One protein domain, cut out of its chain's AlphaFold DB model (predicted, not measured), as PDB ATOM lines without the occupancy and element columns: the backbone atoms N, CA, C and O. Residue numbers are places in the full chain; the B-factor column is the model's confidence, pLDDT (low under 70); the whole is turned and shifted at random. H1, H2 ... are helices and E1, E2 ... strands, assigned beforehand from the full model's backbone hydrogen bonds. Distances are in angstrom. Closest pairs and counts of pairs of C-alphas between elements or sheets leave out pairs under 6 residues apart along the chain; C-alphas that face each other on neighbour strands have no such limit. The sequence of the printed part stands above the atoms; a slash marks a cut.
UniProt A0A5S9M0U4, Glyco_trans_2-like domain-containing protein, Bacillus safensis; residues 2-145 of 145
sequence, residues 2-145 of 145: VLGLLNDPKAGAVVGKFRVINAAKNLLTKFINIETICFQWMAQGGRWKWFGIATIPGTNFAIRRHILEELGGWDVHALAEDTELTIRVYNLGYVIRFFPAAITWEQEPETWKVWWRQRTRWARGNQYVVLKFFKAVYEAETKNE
ATOM      1  N   VAL A   2     112.672 151.782 154.637       84.88
ATOM      2  CA  VAL A   2     111.340 152.388 154.836       84.88
ATOM      3  C   VAL A   2     111.395 153.913 154.753       84.88
ATOM      4  O   VAL A   2     110.647 154.499 153.986       84.88
ATOM      5  N   LEU A   3     112.361 154.548 155.424       84.44
ATOM      6  CA  LEU A   3     112.582 155.996 155.314       84.44
ATOM      7  C   LEU A   3     112.817 156.465 153.865       84.44
ATOM      8  O   LEU A   3     112.322 157.508 153.462       84.44
ATOM      9  N   GLY A   4     113.544 155.679 153.065       82.94
ATOM     10  CA  GLY A   4     113.783 155.981 151.653       82.94
ATOM     11  C   GLY A   4     112.509 155.906 150.809       82.94
ATOM     12  O   GLY A   4     112.333 156.733 149.923       82.94
ATOM     13  N   LEU A   5     111.613 154.961 151.116       86.62
ATOM     14  CA  LEU A   5     110.293 154.873 150.486       86.62
ATOM     15  C   LEU A   5     109.393 156.026 150.942       86.62
ATOM     16  O   LEU A   5     108.707 156.627 150.130       86.62
ATOM     17  N   LEU A   6     109.387 156.373 152.228       87.50
ATOM     18  CA  LEU A   6     108.566 157.478 152.734       87.50
ATOM     19  C   LEU A   6     108.981 158.830 152.134       87.50
ATOM     20  O   LEU A   6     108.119 159.649 151.836       87.50
ATOM     21  N   ASN A   7     110.279 159.032 151.898       88.00
ATOM     22  CA  ASN A   7     110.810 160.275 151.337       88.00
ATOM     23  C   ASN A   7     110.598 160.430 149.821       88.00
ATOM     24  O   ASN A   7     110.751 161.540 149.315       88.00
ATOM     25  N   ASP A   8     110.286 159.360 149.082       86.00
ATOM     26  CA  ASP A   8     109.956 159.451 147.656       86.00
ATOM     27  C   ASP A   8     108.673 158.675 147.312       86.00
ATOM     28  O   ASP A   8     108.695 157.445 147.187       86.00
ATOM     29  N   PRO A   9     107.550 159.382 147.091       83.06
ATOM     30  CA  PRO A   9     106.301 158.775 146.643       83.06
ATOM     31  C   PRO A   9     106.417 158.044 145.300       83.06
ATOM     32  O   PRO A   9     105.730 157.045 145.109       83.06
ATOM     33  N   LYS A  10     107.303 158.489 144.394       84.38
ATOM     34  CA  LYS A  10     107.514 157.853 143.082       84.38
ATOM     35  C   LYS A  10     108.355 156.579 143.172       84.38
ATOM     36  O   LYS A  10     108.342 155.767 142.247       84.38
ATOM     37  N   ALA A  11     109.087 156.397 144.274       88.62
ATOM     38  CA  ALA A  11     109.883 155.203 144.502       88.62
ATOM     39  C   ALA A  11     108.966 154.015 144.781       88.62
ATOM     40  O   ALA A  11     108.345 153.923 145.847       88.62
ATOM     41  N   GLY A  12     108.908 153.099 143.820       88.62
ATOM     42  CA  GLY A  12     108.189 151.849 143.985       88.62
ATOM     43  C   GLY A  12     108.972 150.831 144.800       88.62
ATOM     44  O   GLY A  12     108.405 150.110 145.625       88.62
ATOM     45  N   ALA A  13     110.296 150.844 144.644       92.56
ATOM     46  CA  ALA A  13     111.213 150.050 145.441       92.56
ATOM     47  C   ALA A  13     112.455 150.856 145.843       92.56
ATOM     48  O   ALA A  13     112.859 151.814 145.181       92.56
ATOM     49  N   VAL A  14     113.072 150.453 146.949       92.88
ATOM     50  CA  VAL A  14     114.345 150.980 147.440       92.88
ATOM     51  C   VAL A  14     115.292 149.816 147.660       92.88
ATOM     52  O   VAL A  14     114.962 148.872 148.372       92.88
ATOM     53  N   VAL A  15     116.488 149.917 147.098       93.44
ATOM     54  CA  VAL A  15     117.538 148.903 147.184       93.44
ATOM     55  C   VAL A  15     118.703 149.442 148.007       93.44
ATOM     56  O   VAL A  15     119.059 150.618 147.908       93.44
ATOM     57  N   GLY A  16     119.277 148.603 148.860       91.50
ATOM     58  CA  GLY A  16     120.443 148.942 149.668       91.50
ATOM     59  C   GLY A  16     121.720 148.298 149.136       91.50
ATOM     60  O   GLY A  16     121.775 147.776 148.024       91.50
ATOM     61  N   LYS A  17     122.767 148.319 149.960       91.12
ATOM     62  CA  LYS A  17     124.006 147.566 149.733       91.12
ATOM     63  C   LYS A  17     124.149 146.456 150.757       91.12
ATOM     64  O   LYS A  17     123.773 146.629 151.904       91.12
ATOM     65  N   PHE A  18     124.777 145.366 150.380       90.38
ATOM     66  CA  PHE A  18     125.230 144.357 151.327       90.38
ATOM     67  C   PHE A  18     126.752 144.407 151.479       90.38
ATOM     68  O   PHE A  18     127.467 144.927 150.619       90.38
ATOM     69  N   ARG A  19     127.262 143.893 152.590       89.69
ATOM     70  CA  ARG A  19     128.689 143.743 152.871       89.69
ATOM     71  C   ARG A  19     128.975 142.306 153.255       89.69
ATOM     72  O   ARG A  19     128.178 141.668 153.937       89.69
ATOM     73  N   VAL A  20     130.130 141.818 152.830       91.12
ATOM     74  CA  VAL A  20     130.535 140.439 153.077       91.12
ATOM     75  C   VAL A  20     131.092 140.316 154.494       91.12
ATOM     76  O   VAL A  20     132.095 140.951 154.822       91.12
ATOM     77  N   ILE A  21     130.466 139.487 155.333       92.50
ATOM     78  CA  ILE A  21     130.915 139.249 156.720       92.50
ATOM     79  C   ILE A  21     132.235 138.477 156.730       92.50
ATOM     80  O   ILE A  21     133.181 138.831 157.429       92.50
ATOM     81  N   ASN A  22     132.321 137.410 155.937       91.81
ATOM     82  CA  ASN A  22     133.454 136.489 155.922       91.81
ATOM     83  C   ASN A  22     134.562 136.901 154.938       91.81
ATOM     84  O   ASN A  22     135.344 136.057 154.506       91.81
ATOM     85  N   ALA A  23     134.678 138.197 154.625       86.69
ATOM     86  CA  ALA A  23     135.611 138.715 153.623       86.69
ATOM     87  C   ALA A  23     137.082 138.398 153.931       86.69
ATOM     88  O   ALA A  23     137.890 138.286 153.017       86.69
ATOM     89  N   ALA A  24     137.455 138.261 155.207       88.06
ATOM     90  CA  ALA A  24     138.833 137.996 155.615       88.06
ATOM     91  C   ALA A  24     139.203 136.502 155.643       88.06
ATOM     92  O   ALA A  24     140.369 136.182 155.872       88.06
ATOM     93  N   LYS A  25     138.250 135.587 155.420       89.44
ATOM     94  CA  LYS A  25     138.439 134.159 155.713       89.44
ATOM     95  C   LYS A  25     139.384 133.455 154.742       89.44
ATOM     96  O   LYS A  25     140.174 132.616 155.161       89.44
ATOM     97  N   ASN A  26     139.314 133.768 153.451       91.19
ATOM     98  CA  ASN A  26     140.209 133.205 152.439       91.19
ATOM     99  C   ASN A  26     140.341 134.126 151.215       91.19
ATOM    100  O   ASN A  26     139.679 135.156 151.112       91.19
ATOM    101  N   LEU A  27     141.211 133.764 150.269       91.00
ATOM    102  CA  LEU A  27     141.441 134.579 149.075       91.00
ATOM    103  C   LEU A  27     140.179 134.714 148.199       91.00
ATOM    104  O   LEU A  27     139.926 135.784 147.655       91.00
ATOM    105  N   LEU A  28     139.357 133.662 148.115       91.00
ATOM    106  CA  LEU A  28     138.103 133.668 147.354       91.00
ATOM    107  C   LEU A  28     137.104 134.697 147.909       91.00
ATOM    108  O   LEU A  28     136.621 135.547 147.170       91.00
ATOM    109  N   THR A  29     136.839 134.666 149.214       90.44
ATOM    110  CA  THR A  29     135.939 135.614 149.899       90.44
ATOM    111  C   THR A  29     136.451 137.054 149.833       90.44
ATOM    112  O   THR A  29     135.645 137.972 149.683       90.44
ATOM    113  N   LYS A  30     137.776 137.269 149.835       92.06
ATOM    114  CA  LYS A  30     138.374 138.589 149.557       92.06
ATOM    115  C   LYS A  30     138.048 139.078 148.146       92.06
ATOM    116  O   LYS A  30     137.625 140.222 147.995       92.06
ATOM    117  N   PHE A  31     138.214 138.229 147.130       93.06
ATOM    118  CA  PHE A  31     137.881 138.586 145.749       93.06
ATOM    119  C   PHE A  31     136.387 138.864 145.569       93.06
ATOM    120  O   PHE A  31     136.040 139.886 144.983       93.06
ATOM    121  N   ILE A  32     135.514 138.024 146.135       91.19
ATOM    122  CA  ILE A  32     134.059 138.244 146.109       91.19
ATOM    123  C   ILE A  32     133.709 139.576 146.785       91.19
ATOM    124  O   ILE A  32     132.903 140.346 146.266       91.19
ATOM    125  N   ASN A  33     134.339 139.903 147.914       92.69
ATOM    126  CA  ASN A  33     134.120 141.185 148.578       92.69
ATOM    127  C   ASN A  33     134.545 142.377 147.699       92.69
ATOM    128  O   ASN A  33     133.803 143.346 147.587       92.69
ATOM    129  N   ILE A  34     135.703 142.318 147.035       92.69
ATOM    130  CA  ILE A  34     136.121 143.387 146.112       92.69
ATOM    131  C   ILE A  34     135.120 143.515 144.960       92.69
ATOM    132  O   ILE A  34     134.662 144.615 144.657       92.69
ATOM    133  N   GLU A  35     134.741 142.397 144.349       91.62
ATOM    134  CA  GLU A  35     133.808 142.363 143.228       91.62
ATOM    135  C   GLU A  35     132.437 142.951 143.591       91.62
ATOM    136  O   GLU A  35     131.910 143.796 142.865       91.62
ATOM    137  N   THR A  36     131.875 142.552 144.732       90.81
ATOM    138  CA  THR A  36     130.566 143.026 145.202       90.81
ATOM    139  C   THR A  36     130.585 144.522 145.506       90.81
ATOM    140  O   THR A  36     129.677 145.239 145.089       90.81
ATOM    141  N   ILE A  37     131.649 145.031 146.134       91.06
ATOM    142  CA  ILE A  37     131.827 146.468 146.386       91.06
ATOM    143  C   ILE A  37     131.928 147.244 145.072       91.06
ATOM    144  O   ILE A  37     131.260 148.271 144.908       91.06
ATOM    145  N   CYS A  38     132.739 146.750 144.137       91.50
ATOM    146  CA  CYS A  38     132.899 147.326 142.808       91.50
ATOM    147  C   CYS A  38     131.557 147.396 142.071       91.50
ATOM    148  O   CYS A  38     131.180 148.459 141.578       91.50
ATOM    149  N   PHE A  39     130.795 146.302 142.053       89.75
ATOM    150  CA  PHE A  39     129.485 146.247 141.409       89.75
ATOM    151  C   PHE A  39     128.474 147.207 142.056       89.75
ATOM    152  O   PHE A  39     127.786 147.957 141.363       89.75
ATOM    153  N   GLN A  40     128.400 147.238 143.386       89.62
ATOM    154  CA  GLN A  40     127.455 148.089 144.112       89.62
ATOM    155  C   GLN A  40     127.720 149.584 143.914       89.62
ATOM    156  O   GLN A  40     126.779 150.366 143.790       89.62
ATOM    157  N   TRP A  41     128.982 150.006 143.901       88.44
ATOM    158  CA  TRP A  41     129.309 151.423 143.754       88.44
ATOM    159  C   TRP A  41     129.399 151.862 142.301       88.44
ATOM    160  O   TRP A  41     128.748 152.836 141.927       88.44
ATOM    161  N   MET A  42     130.175 151.154 141.480       87.06
ATOM    162  CA  MET A  42     130.413 151.574 140.099       87.06
ATOM    163  C   MET A  42     129.206 151.278 139.216       87.06
ATOM    164  O   MET A  42     128.760 152.153 138.481       87.06
ATOM    165  N   ALA A  43     128.644 150.071 139.307       87.56
ATOM    166  CA  ALA A  43     127.554 149.676 138.425       87.56
ATOM    167  C   ALA A  43     126.202 150.186 138.944       87.56
ATOM    168  O   ALA A  43     125.529 150.943 138.253       87.56
ATOM    169  N   GLN A  44     125.805 149.822 140.167       87.75
ATOM    170  CA  GLN A  44     124.504 150.227 140.722       87.75
ATOM    171  C   GLN A  44     124.467 151.715 141.090       87.75
ATOM    172  O   GLN A  44     123.608 152.449 140.605       87.75
ATOM    173  N   GLY A  45     125.419 152.181 141.904       89.00
ATOM    174  CA  GLY A  45     125.506 153.591 142.287       89.00
ATOM    175  C   GLY A  45     125.721 154.520 141.089       89.00
ATOM    176  O   GLY A  45     125.078 155.567 141.004       89.00
ATOM    177  N   GLY A  46     126.566 154.109 140.136       90.56
ATOM    178  CA  GLY A  46     126.781 154.823 138.877       90.56
ATOM    179  C   GLY A  46     125.508 154.918 138.036       90.56
ATOM    180  O   GLY A  46     125.059 156.023 137.741       90.56
ATOM    181  N   ARG A  47     124.856 153.794 137.710       90.88
ATOM    182  CA  ARG A  47     123.606 153.826 136.927       90.88
ATOM    183  C   ARG A  47     122.516 154.656 137.592       90.88
ATOM    184  O   ARG A  47     121.832 155.417 136.909       90.88
ATOM    185  N   TRP A  48     122.399 154.578 138.915       89.88
ATOM    186  CA  TRP A  48     121.433 155.384 139.647       89.88
ATOM    187  C   TRP A  48     121.733 156.881 139.516       89.88
ATOM    188  O   TRP A  48     120.836 157.669 139.235       89.88
ATOM    189  N   LYS A  49     122.999 157.286 139.677       89.31
ATOM    190  CA  LYS A  49     123.391 158.699 139.615       89.31
ATOM    191  C   LYS A  49     123.216 159.311 138.222       89.31
ATOM    192  O   LYS A  49     122.865 160.484 138.142       89.31
ATOM    193  N   TRP A  50     123.493 158.548 137.167       89.19
ATOM    194  CA  TRP A  50     123.512 159.053 135.790       89.19
ATOM    195  C   TRP A  50     122.178 158.875 135.062       89.19
ATOM    196  O   TRP A  50     121.773 159.761 134.320       89.19
ATOM    197  N   PHE A  51     121.488 157.757 135.292       89.44
ATOM    198  CA  PHE A  51     120.281 157.388 134.547       89.44
ATOM    199  C   PHE A  51     119.035 157.269 135.428       89.44
ATOM    200  O   PHE A  51     117.944 157.071 134.907       89.44
ATOM    201  N   GLY A  52     119.166 157.353 136.757       88.31
ATOM    202  CA  GLY A  52     118.045 157.085 137.664       88.31
ATOM    203  C   GLY A  52     117.604 155.618 137.643       88.31
ATOM    204  O   GLY A  52     116.458 155.312 137.966       88.31
ATOM    205  N   ILE A  53     118.500 154.704 137.253       89.12
ATOM    206  CA  ILE A  53     118.203 153.273 137.123       89.12
ATOM    207  C   ILE A  53     118.962 152.480 138.186       89.12
ATOM    208  O   ILE A  53     120.179 152.609 138.323       89.12
ATOM    209  N   ALA A  54     118.251 151.619 138.906       91.19
ATOM    210  CA  ALA A  54     118.796 150.663 139.853       91.19
ATOM    211  C   ALA A  54     118.093 149.312 139.689       91.19
ATOM    212  O   ALA A  54     116.894 149.233 139.440       91.19
ATOM    213  N   THR A  55     118.849 148.235 139.846       89.62
ATOM    214  CA  THR A  55     118.311 146.870 139.795       89.62
ATOM    215  C   THR A  55     117.980 146.400 141.204       89.62
ATOM    216  O   THR A  55     118.751 146.695 142.119       89.62
ATOM    217  N   ILE A  56     116.883 145.668 141.393       89.62
ATOM    218  CA  ILE A  56     116.584 144.991 142.658       89.62
ATOM    219  C   ILE A  56     117.548 143.815 142.784       89.62
ATOM    220  O   ILE A  56     117.472 142.896 141.971       89.62
ATOM    221  N   PRO A  57     118.487 143.833 143.746       81.62
ATOM    222  CA  PRO A  57     119.202 142.621 144.094       81.62
ATOM    223  C   PRO A  57     118.240 141.717 144.868       81.62
ATOM    224  O   PRO A  57     117.448 142.210 145.668       81.62
ATOM    225  N   GLY A  58     118.326 140.399 144.693       79.44
ATOM    226  CA  GLY A  58     117.505 139.445 145.449       79.44
ATOM    227  C   GLY A  58     117.634 139.540 146.976       79.44
ATOM    228  O   GLY A  58     116.849 138.930 147.696       79.44
ATOM    229  N   THR A  59     118.585 140.324 147.487       84.56
ATOM    230  CA  THR A  59     118.715 140.674 148.901       84.56
ATOM    231  C   THR A  59     118.670 142.183 149.108       84.56
ATOM    232  O   THR A  59     118.980 142.978 148.220       84.56
ATOM    233  N   ASN A  60     118.298 142.589 150.324       89.94
ATOM    234  CA  ASN A  60     118.399 143.971 150.783       89.94
ATOM    235  C   ASN A  60     117.671 144.985 149.874       89.94
ATOM    236  O   ASN A  60     118.248 145.970 149.394       89.94
ATOM    237  N   PHE A  61     116.362 144.791 149.725       92.19
ATOM    238  CA  PHE A  61     115.449 145.760 149.126       92.19
ATOM    239  C   PHE A  61     114.131 145.839 149.905       92.19
ATOM    240  O   PHE A  61     113.791 144.959 150.693       92.19
ATOM    241  N   ALA A  62     113.377 146.908 149.666       91.94
ATOM    242  CA  ALA A  62     112.002 147.062 150.113       91.94
ATOM    243  C   ALA A  62     111.149 147.552 148.942       91.94
ATOM    244  O   ALA A  62     111.547 148.479 148.240       91.94
ATOM    245  N   ILE A  63     109.973 146.960 148.757       91.81
ATOM    246  CA  ILE A  63     109.000 147.323 147.722       91.81
ATOM    247  C   ILE A  63     107.676 147.717 148.378       91.81
ATOM    248  O   ILE A  63     107.323 147.200 149.443       91.81
ATOM    249  N   ARG A  64     106.938 148.651 147.774       91.06
ATOM    250  CA  ARG A  64     105.587 148.976 148.239       91.06
ATOM    251  C   ARG A  64     104.648 147.813 147.956       91.06
ATOM    252  O   ARG A  64     104.573 147.322 146.834       91.06
ATOM    253  N   ARG A  65     103.873 147.432 148.969       91.00
ATOM    254  CA  ARG A  65     102.921 146.325 148.867       91.00
ATOM    255  C   ARG A  65     101.919 146.504 147.721       91.00
ATOM    256  O   ARG A  65     101.739 145.564 146.963       91.00
ATOM    257  N   HIS A  66     101.341 147.697 147.558       90.12
ATOM    258  CA  HIS A  66     100.352 147.940 146.499       90.12
ATOM    259  C   HIS A  66     100.922 147.726 145.091       90.12
ATOM    260  O   HIS A  66     100.207 147.259 144.221       90.12
ATOM    261  N   ILE A  67     102.213 148.004 144.876       90.44
ATOM    262  CA  ILE A  67     102.879 147.779 143.583       90.44
ATOM    263  C   ILE A  67     103.047 146.287 143.339       90.44
ATOM    264  O   ILE A  67     102.827 145.805 142.237       90.44
ATOM    265  N   LEU A  68     103.417 145.533 144.375       89.44
ATOM    266  CA  LEU A  68     103.514 144.083 144.263       89.44
ATOM    267  C   LEU A  68     102.141 143.446 143.977       89.44
ATOM    268  O   LEU A  68     102.065 142.494 143.207       89.44
ATOM    269  N   GLU A  69     101.070 143.981 144.567       90.12
ATOM    270  CA  GLU A  69      99.688 143.559 144.303       90.12
ATOM    271  C   GLU A  69      99.243 143.927 142.878       90.12
ATOM    272  O   GLU A  69      98.704 143.071 142.182       90.12
ATOM    273  N   GLU A  70      99.540 145.142 142.410       89.62
ATOM    274  CA  GLU A  70      99.270 145.605 141.037       89.62
ATOM    275  C   GLU A  70     100.006 144.761 139.990       89.62
ATOM    276  O   GLU A  70      99.469 144.438 138.933       89.62
ATOM    277  N   LEU A  71     101.222 144.326 140.317       86.94
ATOM    278  CA  LEU A  71     101.991 143.420 139.481       86.94
ATOM    279  C   LEU A  71     101.396 142.007 139.424       86.94
ATOM    280  O   LEU A  71     101.732 141.264 138.506       86.94
ATOM    281  N   GLY A  72     100.531 141.612 140.359       86.06
ATOM    282  CA  GLY A  72     100.052 140.232 140.481       86.06
ATOM    283  C   GLY A  72     101.046 139.310 141.196       86.06
ATOM    284  O   GLY A  72     100.998 138.094 141.029       86.06
ATOM    285  N   GLY A  73     101.958 139.878 141.991       85.31
ATOM    286  CA  GLY A  73     102.929 139.134 142.786       85.31
ATOM    287  C   GLY A  73     104.175 138.673 142.020       85.31
ATOM    288  O   GLY A  73     104.566 139.235 140.991       85.31
ATOM    289  N   TRP A  74     104.832 137.658 142.582       83.12
ATOM    290  CA  TRP A  74     106.097 137.099 142.100       83.12
ATOM    291  C   TRP A  74     105.877 136.110 140.953       83.12
ATOM    292  O   TRP A  74     104.933 135.322 140.985       83.12
ATOM    293  N   ASP A  75     106.770 136.119 139.961       78.19
ATOM    294  CA  ASP A  75     106.784 135.081 138.928       78.19
ATOM    295  C   ASP A  75     107.505 133.830 139.447       78.19
ATOM    296  O   ASP A  75     108.731 133.789 139.521       78.19
ATOM    297  N   VAL A  76     106.729 132.795 139.772       75.25
ATOM    298  CA  VAL A  76     107.213 131.520 140.334       75.25
ATOM    299  C   VAL A  76     108.066 130.707 139.348       75.25
ATOM    300  O   VAL A  76     108.699 129.724 139.734       75.25
ATOM    301  N   HIS A  77     108.073 131.074 138.064       71.19
ATOM    302  CA  HIS A  77     108.851 130.394 137.029       71.19
ATOM    303  C   HIS A  77     110.210 131.056 136.763       71.19
ATOM    304  O   HIS A  77     111.068 130.453 136.109       71.19
ATOM    305  N   ALA A  78     110.436 132.273 137.265       70.62
ATOM    306  CA  ALA A  78     111.669 133.009 137.030       70.62
ATOM    307  C   ALA A  78     112.780 132.551 137.986       70.62
ATOM    308  O   ALA A  78     112.704 132.719 139.193       70.62
ATOM    309  N   LEU A  79     113.891 132.035 137.451       65.75
ATOM    310  CA  LEU A  79     115.067 131.681 138.270       65.75
ATOM    311  C   LEU A  79     115.791 132.906 138.871       65.75
ATOM    312  O   LEU A  79     116.596 132.753 139.792       65.75
ATOM    313  N   ALA A  80     115.540 134.091 138.309       77.88
ATOM    314  CA  ALA A  80     116.003 135.399 138.772       77.88
ATOM    315  C   ALA A  80     114.784 136.319 138.965       77.88
ATOM    316  O   ALA A  80     114.562 137.258 138.197       77.88
ATOM    317  N   GLU A  81     113.958 135.971 139.955       80.56
ATOM    318  CA  GLU A  81     112.722 136.679 140.323       80.56
ATOM    319  C   GLU A  81     112.959 138.177 140.581       80.56
ATOM    320  O   GLU A  81     112.110 139.012 140.294       80.56
ATOM    321  N   ASP A  82     114.141 138.529 141.083       84.56
ATOM    322  CA  ASP A  82     114.573 139.885 141.409       84.56
ATOM    323  C   ASP A  82     114.799 140.759 140.166       84.56
ATOM    324  O   ASP A  82     114.284 141.882 140.071       84.56
ATOM    325  N   THR A  83     115.521 140.240 139.172       84.69
ATOM    326  CA  THR A  83     115.736 140.944 137.900       84.69
ATOM    327  C   THR A  83     114.436 141.034 137.095       84.69
ATOM    328  O   THR A  83     114.168 142.057 136.466       84.69
ATOM    329  N   GLU A  84     113.600 139.997 137.145       86.62
ATOM    330  CA  GLU A  84     112.276 139.982 136.512       86.62
ATOM    331  C   GLU A  84     111.354 141.049 137.118       86.62
ATOM    332  O   GLU A  84     110.808 141.889 136.392       86.62
ATOM    333  N   LEU A  85     111.285 141.094 138.454       88.31
ATOM    334  CA  LEU A  85     110.523 142.094 139.192       88.31
ATOM    335  C   LEU A  85     111.023 143.510 138.896       88.31
ATOM    336  O   LEU A  85     110.215 144.419 138.732       88.31
ATOM    337  N   THR A  86     112.341 143.702 138.787       90.50
ATOM    338  CA  THR A  86     112.938 144.999 138.434       90.50
ATOM    339  C   THR A  86     112.335 145.546 137.140       90.50
ATOM    340  O   THR A  86     111.880 146.687 137.109       90.50
ATOM    341  N   ILE A  87     112.311 144.739 136.076       88.31
ATOM    342  CA  ILE A  87     111.822 145.180 134.762       88.31
ATOM    343  C   ILE A  87     110.319 145.461 134.821       88.31
ATOM    344  O   ILE A  87     109.857 146.471 134.299       88.31
ATOM    345  N   ARG A  88     109.552 144.620 135.518       89.50
ATOM    346  CA  ARG A  88     108.110 144.821 135.703       89.50
ATOM    347  C   ARG A  88     107.762 146.089 136.477       89.50
ATOM    348  O   ARG A  88     106.852 146.806 136.074       89.50
ATOM    349  N   VAL A  89     108.505 146.402 137.539       90.56
ATOM    350  CA  VAL A  89     108.345 147.659 138.289       90.56
ATOM    351  C   VAL A  89     108.607 148.866 137.381       90.56
ATOM    352  O   VAL A  89     107.853 149.837 137.433       90.56
ATOM    353  N   TYR A  90     109.620 148.788 136.513       90.81
ATOM    354  CA  TYR A  90     109.885 149.834 135.523       90.81
ATOM    355  C   TYR A  90     108.802 149.937 134.443       90.81
ATOM    356  O   TYR A  90     108.433 151.050 134.078       90.81
ATOM    357  N   ASN A  91     108.248 148.817 133.974       88.44
ATOM    358  CA  ASN A  91     107.159 148.813 132.992       88.44
ATOM    359  C   ASN A  91     105.865 149.448 133.530       88.44
ATOM    360  O   ASN A  91     105.105 150.014 132.751       88.44
ATOM    361  N   LEU A  92     105.632 149.404 134.847       88.50
ATOM    362  CA  LEU A  92     104.546 150.145 135.503       88.50
ATOM    363  C   LEU A  92     104.843 151.649 135.685       88.50
ATOM    364  O   LEU A  92     104.000 152.390 136.183       88.50
ATOM    365  N   GLY A  93     106.036 152.121 135.311       88.44
ATOM    366  CA  GLY A  93     106.425 153.531 135.410       88.44
ATOM    367  C   GLY A  93     106.936 153.970 136.787       88.44
ATOM    368  O   GLY A  93     107.160 155.162 137.006       88.44
ATOM    369  N   TYR A  94     107.155 153.039 137.721       91.31
ATOM    370  CA  TYR A  94     107.749 153.350 139.022       91.31
ATOM    371  C   TYR A  94     109.276 153.427 138.944       91.31
ATOM    372  O   TYR A  94     109.917 152.789 138.109       91.31
ATOM    373  N   VAL A  95     109.884 154.175 139.874       91.69
ATOM    374  CA  VAL A  95     111.349 154.234 139.995       91.69
ATOM    375  C   VAL A  95     111.860 153.350 141.124       91.69
ATOM    376  O   VAL A  95     111.215 153.176 142.160       91.69
ATOM    377  N   ILE A  96     113.065 152.819 140.939       93.06
ATOM    378  CA  ILE A  96     113.766 152.011 141.935       93.06
ATOM    379  C   ILE A  96     114.945 152.828 142.441       93.06
ATOM    380  O   ILE A  96     115.850 153.158 141.678       93.06
ATOM    381  N   ARG A  97     114.935 153.185 143.728       91.44
ATOM    382  CA  ARG A  97     115.966 154.043 144.322       91.44
ATOM    383  C   ARG A  97     117.098 153.245 144.936       91.44
ATOM    384  O   ARG A  97     116.867 152.363 145.758       91.44
ATOM    385  N   PHE A  98     118.328 153.662 144.660       91.38
ATOM    386  CA  PHE A  98     119.503 153.173 145.374       91.38
ATOM    387  C   PHE A  98     119.752 153.987 146.652       91.38
ATOM    388  O   PHE A  98     120.014 155.190 146.600       91.38
ATOM    389  N   PHE A  99     119.680 153.333 147.813       91.06
ATOM    390  CA  PHE A  99     119.866 153.940 149.130       91.06
ATOM    391  C   PHE A  99     121.105 153.359 149.836       91.06
ATOM    392  O   PHE A  99     121.005 152.397 150.603       91.06
ATOM    393  N   PRO A 100     122.298 153.946 149.625       86.81
ATOM    394  CA  PRO A 100     123.566 153.356 150.053       86.81
ATOM    395  C   PRO A 100     123.774 153.316 151.574       86.81
ATOM    396  O   PRO A 100     124.691 152.636 152.035       86.81
ATOM    397  N   ALA A 101     122.967 154.044 152.348       88.88
ATOM    398  CA  ALA A 101     123.015 154.006 153.807       88.88
ATOM    399  C   ALA A 101     122.311 152.769 154.397       88.88
ATOM    400  O   ALA A 101     122.552 152.433 155.553       88.88
ATOM    401  N   ALA A 102     121.469 152.065 153.627       89.75
ATOM    402  CA  ALA A 102     120.921 150.782 154.057       89.75
ATOM    403  C   ALA A 102     121.927 149.667 153.760       89.75
ATOM    404  O   ALA A 102     122.139 149.317 152.595       89.75
ATOM    405  N   ILE A 103     122.545 149.139 154.817       91.12
ATOM    406  CA  ILE A 103     123.596 148.125 154.729       91.12
ATOM    407  C   ILE A 103     123.150 146.841 155.428       91.12
ATOM    408  O   ILE A 103     122.827 146.877 156.613       91.12
ATOM    409  N   THR A 104     123.179 145.718 154.712       91.81
ATOM    410  CA  THR A 104     123.086 144.367 155.290       91.81
ATOM    411  C   THR A 104     124.440 143.682 155.295       91.81
ATOM    412  O   THR A 104     125.373 144.089 154.604       91.81
ATOM    413  N   TRP A 105     124.541 142.633 156.099       89.75
ATOM    414  CA  TRP A 105     125.734 141.823 156.248       89.75
ATOM    415  C   TRP A 105     125.401 140.394 155.836       89.75
ATOM    416  O   TRP A 105     124.503 139.782 156.409       89.75
ATOM    417  N   GLU A 106     126.093 139.889 154.818       89.31
ATOM    418  CA  GLU A 106     125.776 138.620 154.159       89.31
ATOM    419  C   GLU A 106     127.002 137.702 154.137       89.31
ATOM    420  O   GLU A 106     128.154 138.155 154.150       89.31
ATOM    421  N   GLN A 107     126.749 136.393 154.166       89.56
ATOM    422  CA  GLN A 107     127.792 135.375 154.121       89.56
ATOM    423  C   GLN A 107     127.981 134.892 152.685       89.56
ATOM    424  O   GLN A 107     127.048 134.393 152.059       89.56
ATOM    425  N   GLU A 108     129.212 134.992 152.192       90.44
ATOM    426  CA  GLU A 108     129.572 134.568 150.840       90.44
ATOM    427  C   GLU A 108     130.142 133.144 150.832       90.44
ATOM    428  O   GLU A 108     130.643 132.660 151.855       90.44
ATOM    429  N   PRO A 109     130.090 132.435 149.692       88.56
ATOM    430  CA  PRO A 109     130.599 131.078 149.605       88.56
ATOM    431  C   PRO A 109     132.113 131.028 149.813       88.56
ATOM    432  O   PRO A 109     132.894 131.754 149.204       88.56
ATOM    433  N   GLU A 110     132.535 130.081 150.644       90.44
ATOM    434  CA  GLU A 110     133.939 129.933 151.036       90.44
ATOM    435  C   GLU A 110     134.692 128.914 150.180       90.44
ATOM    436  O   GLU A 110     135.915 128.821 150.254       90.44
ATOM    437  N   THR A 111     133.976 128.149 149.356       91.31
ATOM    438  CA  THR A 111     134.552 127.112 148.498       91.31
ATOM    439  C   THR A 111     134.245 127.382 147.031       91.31
ATOM    440  O   THR A 111     133.130 127.766 146.667       91.31
ATOM    441  N   TRP A 112     135.219 127.095 146.166       90.69
ATOM    442  CA  TRP A 112     135.097 127.257 144.715       90.69
ATOM    443  C   TRP A 112     133.904 126.505 144.124       90.69
ATOM    444  O   TRP A 112     133.213 127.025 143.255       90.69
ATOM    445  N   LYS A 113     133.609 125.302 144.633       91.56
ATOM    446  CA  LYS A 113     132.475 124.488 144.175       91.56
ATOM    447  C   LYS A 113     131.129 125.174 144.422       91.56
ATOM    448  O   LYS A 113     130.257 125.128 143.557       91.56
ATOM    449  N   VAL A 114     130.946 125.788 145.594       90.75
ATOM    450  CA  VAL A 114     129.698 126.491 145.935       90.75
ATOM    451  C   VAL A 114     129.605 127.798 145.153       90.75
ATOM    452  O   VAL A 114     128.569 128.065 144.547       90.75
ATOM    453  N   TRP A 115     130.703 128.552 145.076       90.88
ATOM    454  CA  TRP A 115     130.779 129.781 144.286       90.88
ATOM    455  C   TRP A 115     130.455 129.544 142.803       90.88
ATOM    456  O   TRP A 115     129.613 130.236 142.230       90.88
ATOM    457  N   TRP A 116     131.027 128.502 142.193       91.75
ATOM    458  CA  TRP A 116     130.761 128.157 140.794       91.75
ATOM    459  C   TRP A 116     129.288 127.815 140.549       91.75
ATOM    460  O   TRP A 116     128.687 128.268 139.572       91.75
ATOM    461  N   ARG A 117     128.667 127.050 141.458       91.19
ATOM    462  CA  ARG A 117     127.232 126.731 141.386       91.19
ATOM    463  C   ARG A 117     126.369 127.987 141.484       91.19
ATOM    464  O   ARG A 117     125.430 128.130 140.704       91.19
ATOM    465  N   GLN A 118     126.704 128.902 142.393       88.38
ATOM    466  CA  GLN A 118     126.000 130.175 142.546       88.38
ATOM    467  C   GLN A 118     126.091 131.013 141.263       88.38
ATOM    468  O   GLN A 118     125.066 131.467 140.758       88.38
ATOM    469  N   ARG A 119     127.287 131.132 140.674       89.62
ATOM    470  CA  ARG A 119     127.505 131.871 139.420       89.62
ATOM    471  C   ARG A 119     126.800 131.253 138.228       89.62
ATOM    472  O   ARG A 119     126.172 131.967 137.452       89.62
ATOM    473  N   THR A 120     126.832 129.930 138.124       89.25
ATOM    474  CA  THR A 120     126.096 129.204 137.082       89.25
ATOM    475  C   THR A 120     124.594 129.467 137.194       89.25
ATOM    476  O   THR A 120     123.929 129.688 136.183       89.25
ATOM    477  N   ARG A 121     124.051 129.492 138.420       88.00
ATOM    478  CA  ARG A 121     122.642 129.824 138.661       88.00
ATOM    479  C   ARG A 121     122.319 131.256 138.231       88.00
ATOM    480  O   ARG A 121     121.338 131.455 137.525       88.00
ATOM    481  N   TRP A 122     123.153 132.229 138.601       86.88
ATOM    482  CA  TRP A 122     122.971 133.629 138.203       86.88
ATOM    483  C   TRP A 122     123.034 133.818 136.685       86.88
ATOM    484  O   TRP A 122     122.216 134.542 136.128       86.88
ATOM    485  N   ALA A 123     123.956 133.141 135.998       86.81
ATOM    486  CA  ALA A 123     124.049 133.202 134.541       86.81
ATOM    487  C   ALA A 123     122.777 132.659 133.868       86.81
ATOM    488  O   ALA A 123     122.203 133.326 133.011       86.81
ATOM    489  N   ARG A 124     122.288 131.491 134.309       86.25
ATOM    490  CA  ARG A 124     121.047 130.888 133.792       86.25
ATOM    491  C   ARG A 124     119.817 131.756 134.059       86.25
ATOM    492  O   ARG A 124     118.982 131.913 133.175       86.25
ATOM    493  N   GLY A 125     119.718 132.337 135.256       83.38
ATOM    494  CA  GLY A 125     118.626 133.245 135.610       83.38
ATOM    495  C   GLY A 125     118.604 134.493 134.725       83.38
ATOM    496  O   GLY A 125     117.566 134.831 134.166       83.38
ATOM    497  N   ASN A 126     119.764 135.120 134.506       84.75
ATOM    498  CA  ASN A 126     119.862 136.274 133.610       84.75
ATOM    499  C   ASN A 126     119.537 135.915 132.152       84.75
ATOM    500  O   ASN A 126     118.848 136.680 131.488       84.75
ATOM    501  N   GLN A 127     119.968 134.748 131.659       85.69
ATOM    502  CA  GLN A 127     119.603 134.281 130.314       85.69
ATOM    503  C   GLN A 127     118.086 134.138 130.145       85.69
ATOM    504  O   GLN A 127     117.543 134.587 129.139       85.69
ATOM    505  N   TYR A 128     117.398 133.562 131.136       84.75
ATOM    506  CA  TYR A 128     115.938 133.446 131.122       84.75
ATOM    507  C   TYR A 128     115.257 134.819 131.042       84.75
ATOM    508  O   TYR A 128     114.394 135.034 130.194       84.75
ATOM    509  N   VAL A 129     115.684 135.762 131.889       84.38
ATOM    510  CA  VAL A 129     115.121 137.118 131.929       84.38
ATOM    511  C   VAL A 129     115.351 137.846 130.605       84.38
ATOM    512  O   VAL A 129     114.408 138.399 130.045       84.38
ATOM    513  N   VAL A 130     116.569 137.796 130.059       86.06
ATOM    514  CA  VAL A 130     116.885 138.423 128.767       86.06
ATOM    515  C   VAL A 130     115.987 137.872 127.663       86.06
ATOM    516  O   VAL A 130     115.382 138.657 126.947       86.06
ATOM    517  N   LEU A 131     115.833 136.550 127.551       85.25
ATOM    518  CA  LEU A 131     114.979 135.946 126.521       85.25
ATOM    519  C   LEU A 131     113.499 136.322 126.689       85.25
ATOM    520  O   LEU A 131     112.836 136.637 125.700       85.25
ATOM    521  N   LYS A 132     112.988 136.323 127.928       82.38
ATOM    522  CA  LYS A 132     111.595 136.671 128.241       82.38
ATOM    523  C   LYS A 132     111.264 138.099 127.802       82.38
ATOM    524  O   LYS A 132     110.277 138.312 127.102       82.38
ATOM    525  N   PHE A 133     112.094 139.068 128.186       83.50
ATOM    526  CA  PHE A 133     111.834 140.472 127.870       83.50
ATOM    527  C   PHE A 133     112.261 140.862 126.456       83.50
ATOM    528  O   PHE A 133     111.615 141.720 125.868       83.50
ATOM    529  N   PHE A 134     113.266 140.208 125.864       83.62
ATOM    530  CA  PHE A 134     113.602 140.413 124.451       83.62
ATOM    531  C   PHE A 134     112.425 140.040 123.546       83.62
ATOM    532  O   PHE A 134     112.047 140.812 122.671       83.62
ATOM    533  N   LYS A 135     111.786 138.895 123.816       76.38
ATOM    534  CA  LYS A 135     110.562 138.493 123.122       76.38
ATOM    535  C   LYS A 135     109.434 139.512 123.322       76.38
ATOM    536  O   LYS A 135     108.774 139.866 122.356       76.38
ATOM    537  N   ALA A 136     109.250 140.014 124.544       77.62
ATOM    538  CA  ALA A 136     108.217 141.008 124.838       77.62
ATOM    539  C   ALA A 136     108.435 142.342 124.098       77.62
ATOM    540  O   ALA A 136     107.474 142.930 123.613       77.62
ATOM    541  N   VAL A 137     109.686 142.808 123.987       77.44
ATOM    542  CA  VAL A 137     110.035 144.010 123.211       77.44
ATOM    543  C   VAL A 137     109.783 143.780 121.723       77.44
ATOM    544  O   VAL A 137     109.113 144.593 121.095       77.44
ATOM    545  N   TYR A 138     110.239 142.647 121.185       75.62
ATOM    546  CA  TYR A 138     110.031 142.295 119.779       75.62
ATOM    547  C   TYR A 138     108.539 142.232 119.413       75.62
ATOM    548  O   TYR A 138     108.110 142.808 118.419       75.62
ATOM    549  N   GLU A 139     107.718 141.597 120.255       74.12
ATOM    550  CA  GLU A 139     106.266 141.529 120.053       74.12
ATOM    551  C   GLU A 139     105.585 142.905 120.144       74.12
ATOM    552  O   GLU A 139     104.604 143.152 119.441       74.12
ATOM    553  N   ALA A 140     106.091 143.804 120.995       73.19
ATOM    554  CA  ALA A 140     105.583 145.168 121.119       73.19
ATOM    555  C   ALA A 140     105.923 146.031 119.893       73.19
ATOM    556  O   ALA A 140     105.082 146.818 119.465       73.19
ATOM    557  N   GLU A 141     107.110 145.858 119.305       69.19
ATOM    558  CA  GLU A 141     107.488 146.517 118.049       69.19
ATOM    559  C   GLU A 141     106.609 146.035 116.888       69.19
ATOM    560  O   GLU A 141     106.010 146.857 116.205       69.19
ATOM    561  N   THR A 142     106.399 144.721 116.743       65.50
ATOM    562  CA  THR A 142     105.563 144.160 115.658       65.50
ATOM    563  C   THR A 142     104.067 144.482 115.749       65.50
ATOM    564  O   THR A 142     103.337 144.247 114.795       65.50
ATOM    565  N   LYS A 143     103.579 144.965 116.900       58.56
ATOM    566  CA  LYS A 143     102.183 145.403 117.087       58.56
ATOM    567  C   LYS A 143     101.982 146.904 116.872       58.56
ATOM    568  O   LYS A 143     100.836 147.343 116.821       58.56
ATOM    569  N   ASN A 144     103.070 147.670 116.825       54.28
ATOM    570  CA  ASN A 144     103.057 149.107 116.557       54.28
ATOM    571  C   ASN A 144     103.326 149.437 115.074       54.28
ATOM    572  O   ASN A 144     103.289 150.614 114.717       54.28
ATOM    573  N   GLU A 145     103.579 148.421 114.241       44.31
ATOM    574  CA  GLU A 145     103.536 148.468 112.768       44.31
ATOM    575  C   GLU A 145     102.174 147.986 112.247       44.31
ATOM    576  O   GLU A 145     101.685 148.582 111.259       44.31
TER     577      GLU A 145
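AT A GLANCE: This is residues 2 to 145 of the 145 residues of the protein "Glyco_trans_2-like domain-containing protein" of Bacillus safensis (UniProt A0A5S9M0U4). A small three-stranded sheet has the long helix H2 running along one of its faces, with the shorter H4 over the same face and the little helix H1 over the opposite one. The longest helix, H5, runs past the sheet without packing on it, meets H4 partway along, and sticks out of the body with residues 134 to 142. The printed part has 144 residues with five named helices and three named strands, in the order H1 E1 H2 E2 H3 H4 E3 H5; the sheet is mixed, in the order E2 E1 E3, and the class is mixed, helices and strands. The whole is compact, with a radius of gyration of the C-alphas of 16.6 A, yet elongated, spanning 55 by 35 by 28 A.

IN THESE COORDINATES: Find C-alpha 11 at (109.883, 155.203, 144.502); from there E1, residues 11 to 20, runs 26.8 A. Beside it look for E3, residues 95 to 106, 25.5 A long, which bends by 78 degrees at residue 101, and the short E2, residues 61 to 63. H2, residues 27 to 51, is 34.3 A long and begins at C-alpha 27, (141.441, 134.579, 149.075). The shorter helices are H1, residues 2 to 7, H3, residues 65 to 70, and H4, residues 81 to 91, 15.2 A long. H5, residues 112 to 142, runs 44.7 A to C-alpha 142 at (105.563, 144.160, 115.658).

HOW THE PARTS SIT: Start at the inner strand E1: it is parallel to E3, with N 15 and O 97 2.8 A apart, and antiparallel to E2, with N 62 and O 14 2.8 A apart, both within hydrogen-bond range. H2 and H4 with this sheet make two layers, helices on one face of a sheet. H2 runs along the strands at a height over the sheet of 9.4 A; its closest C-alphas to E1 are Asn 33 and Val 20, 5.8 A apart. H4 has a height over the sheet of 9.9 A. H1 is on the opposite face, over E1, at a height of 8.4 A, and H3 only grazes the sheet with residues 65 to 68. H5 is not on the sheet; with residues 126 to 129 alone it only just touches H4, with 3 pairs of C-alphas within 8 A, the closest being Glu 84 and Val 129 at 6.1 A. Every O i to N i+4 pair is within hydrogen-bond range in H1, H3, H4 and H5, and 20 of 21 are in H2.

THE WHOLE: Look for the two C-alphas farthest apart at Lys 25 and Glu 145, 57.2 A. The printed part has no cut, and no link is long. Residues 134 to 145 stand free; without them the body spans 43 by 32 by 25 A. The model's pLDDT is under 70 at residue 79 and residues 141 to 145.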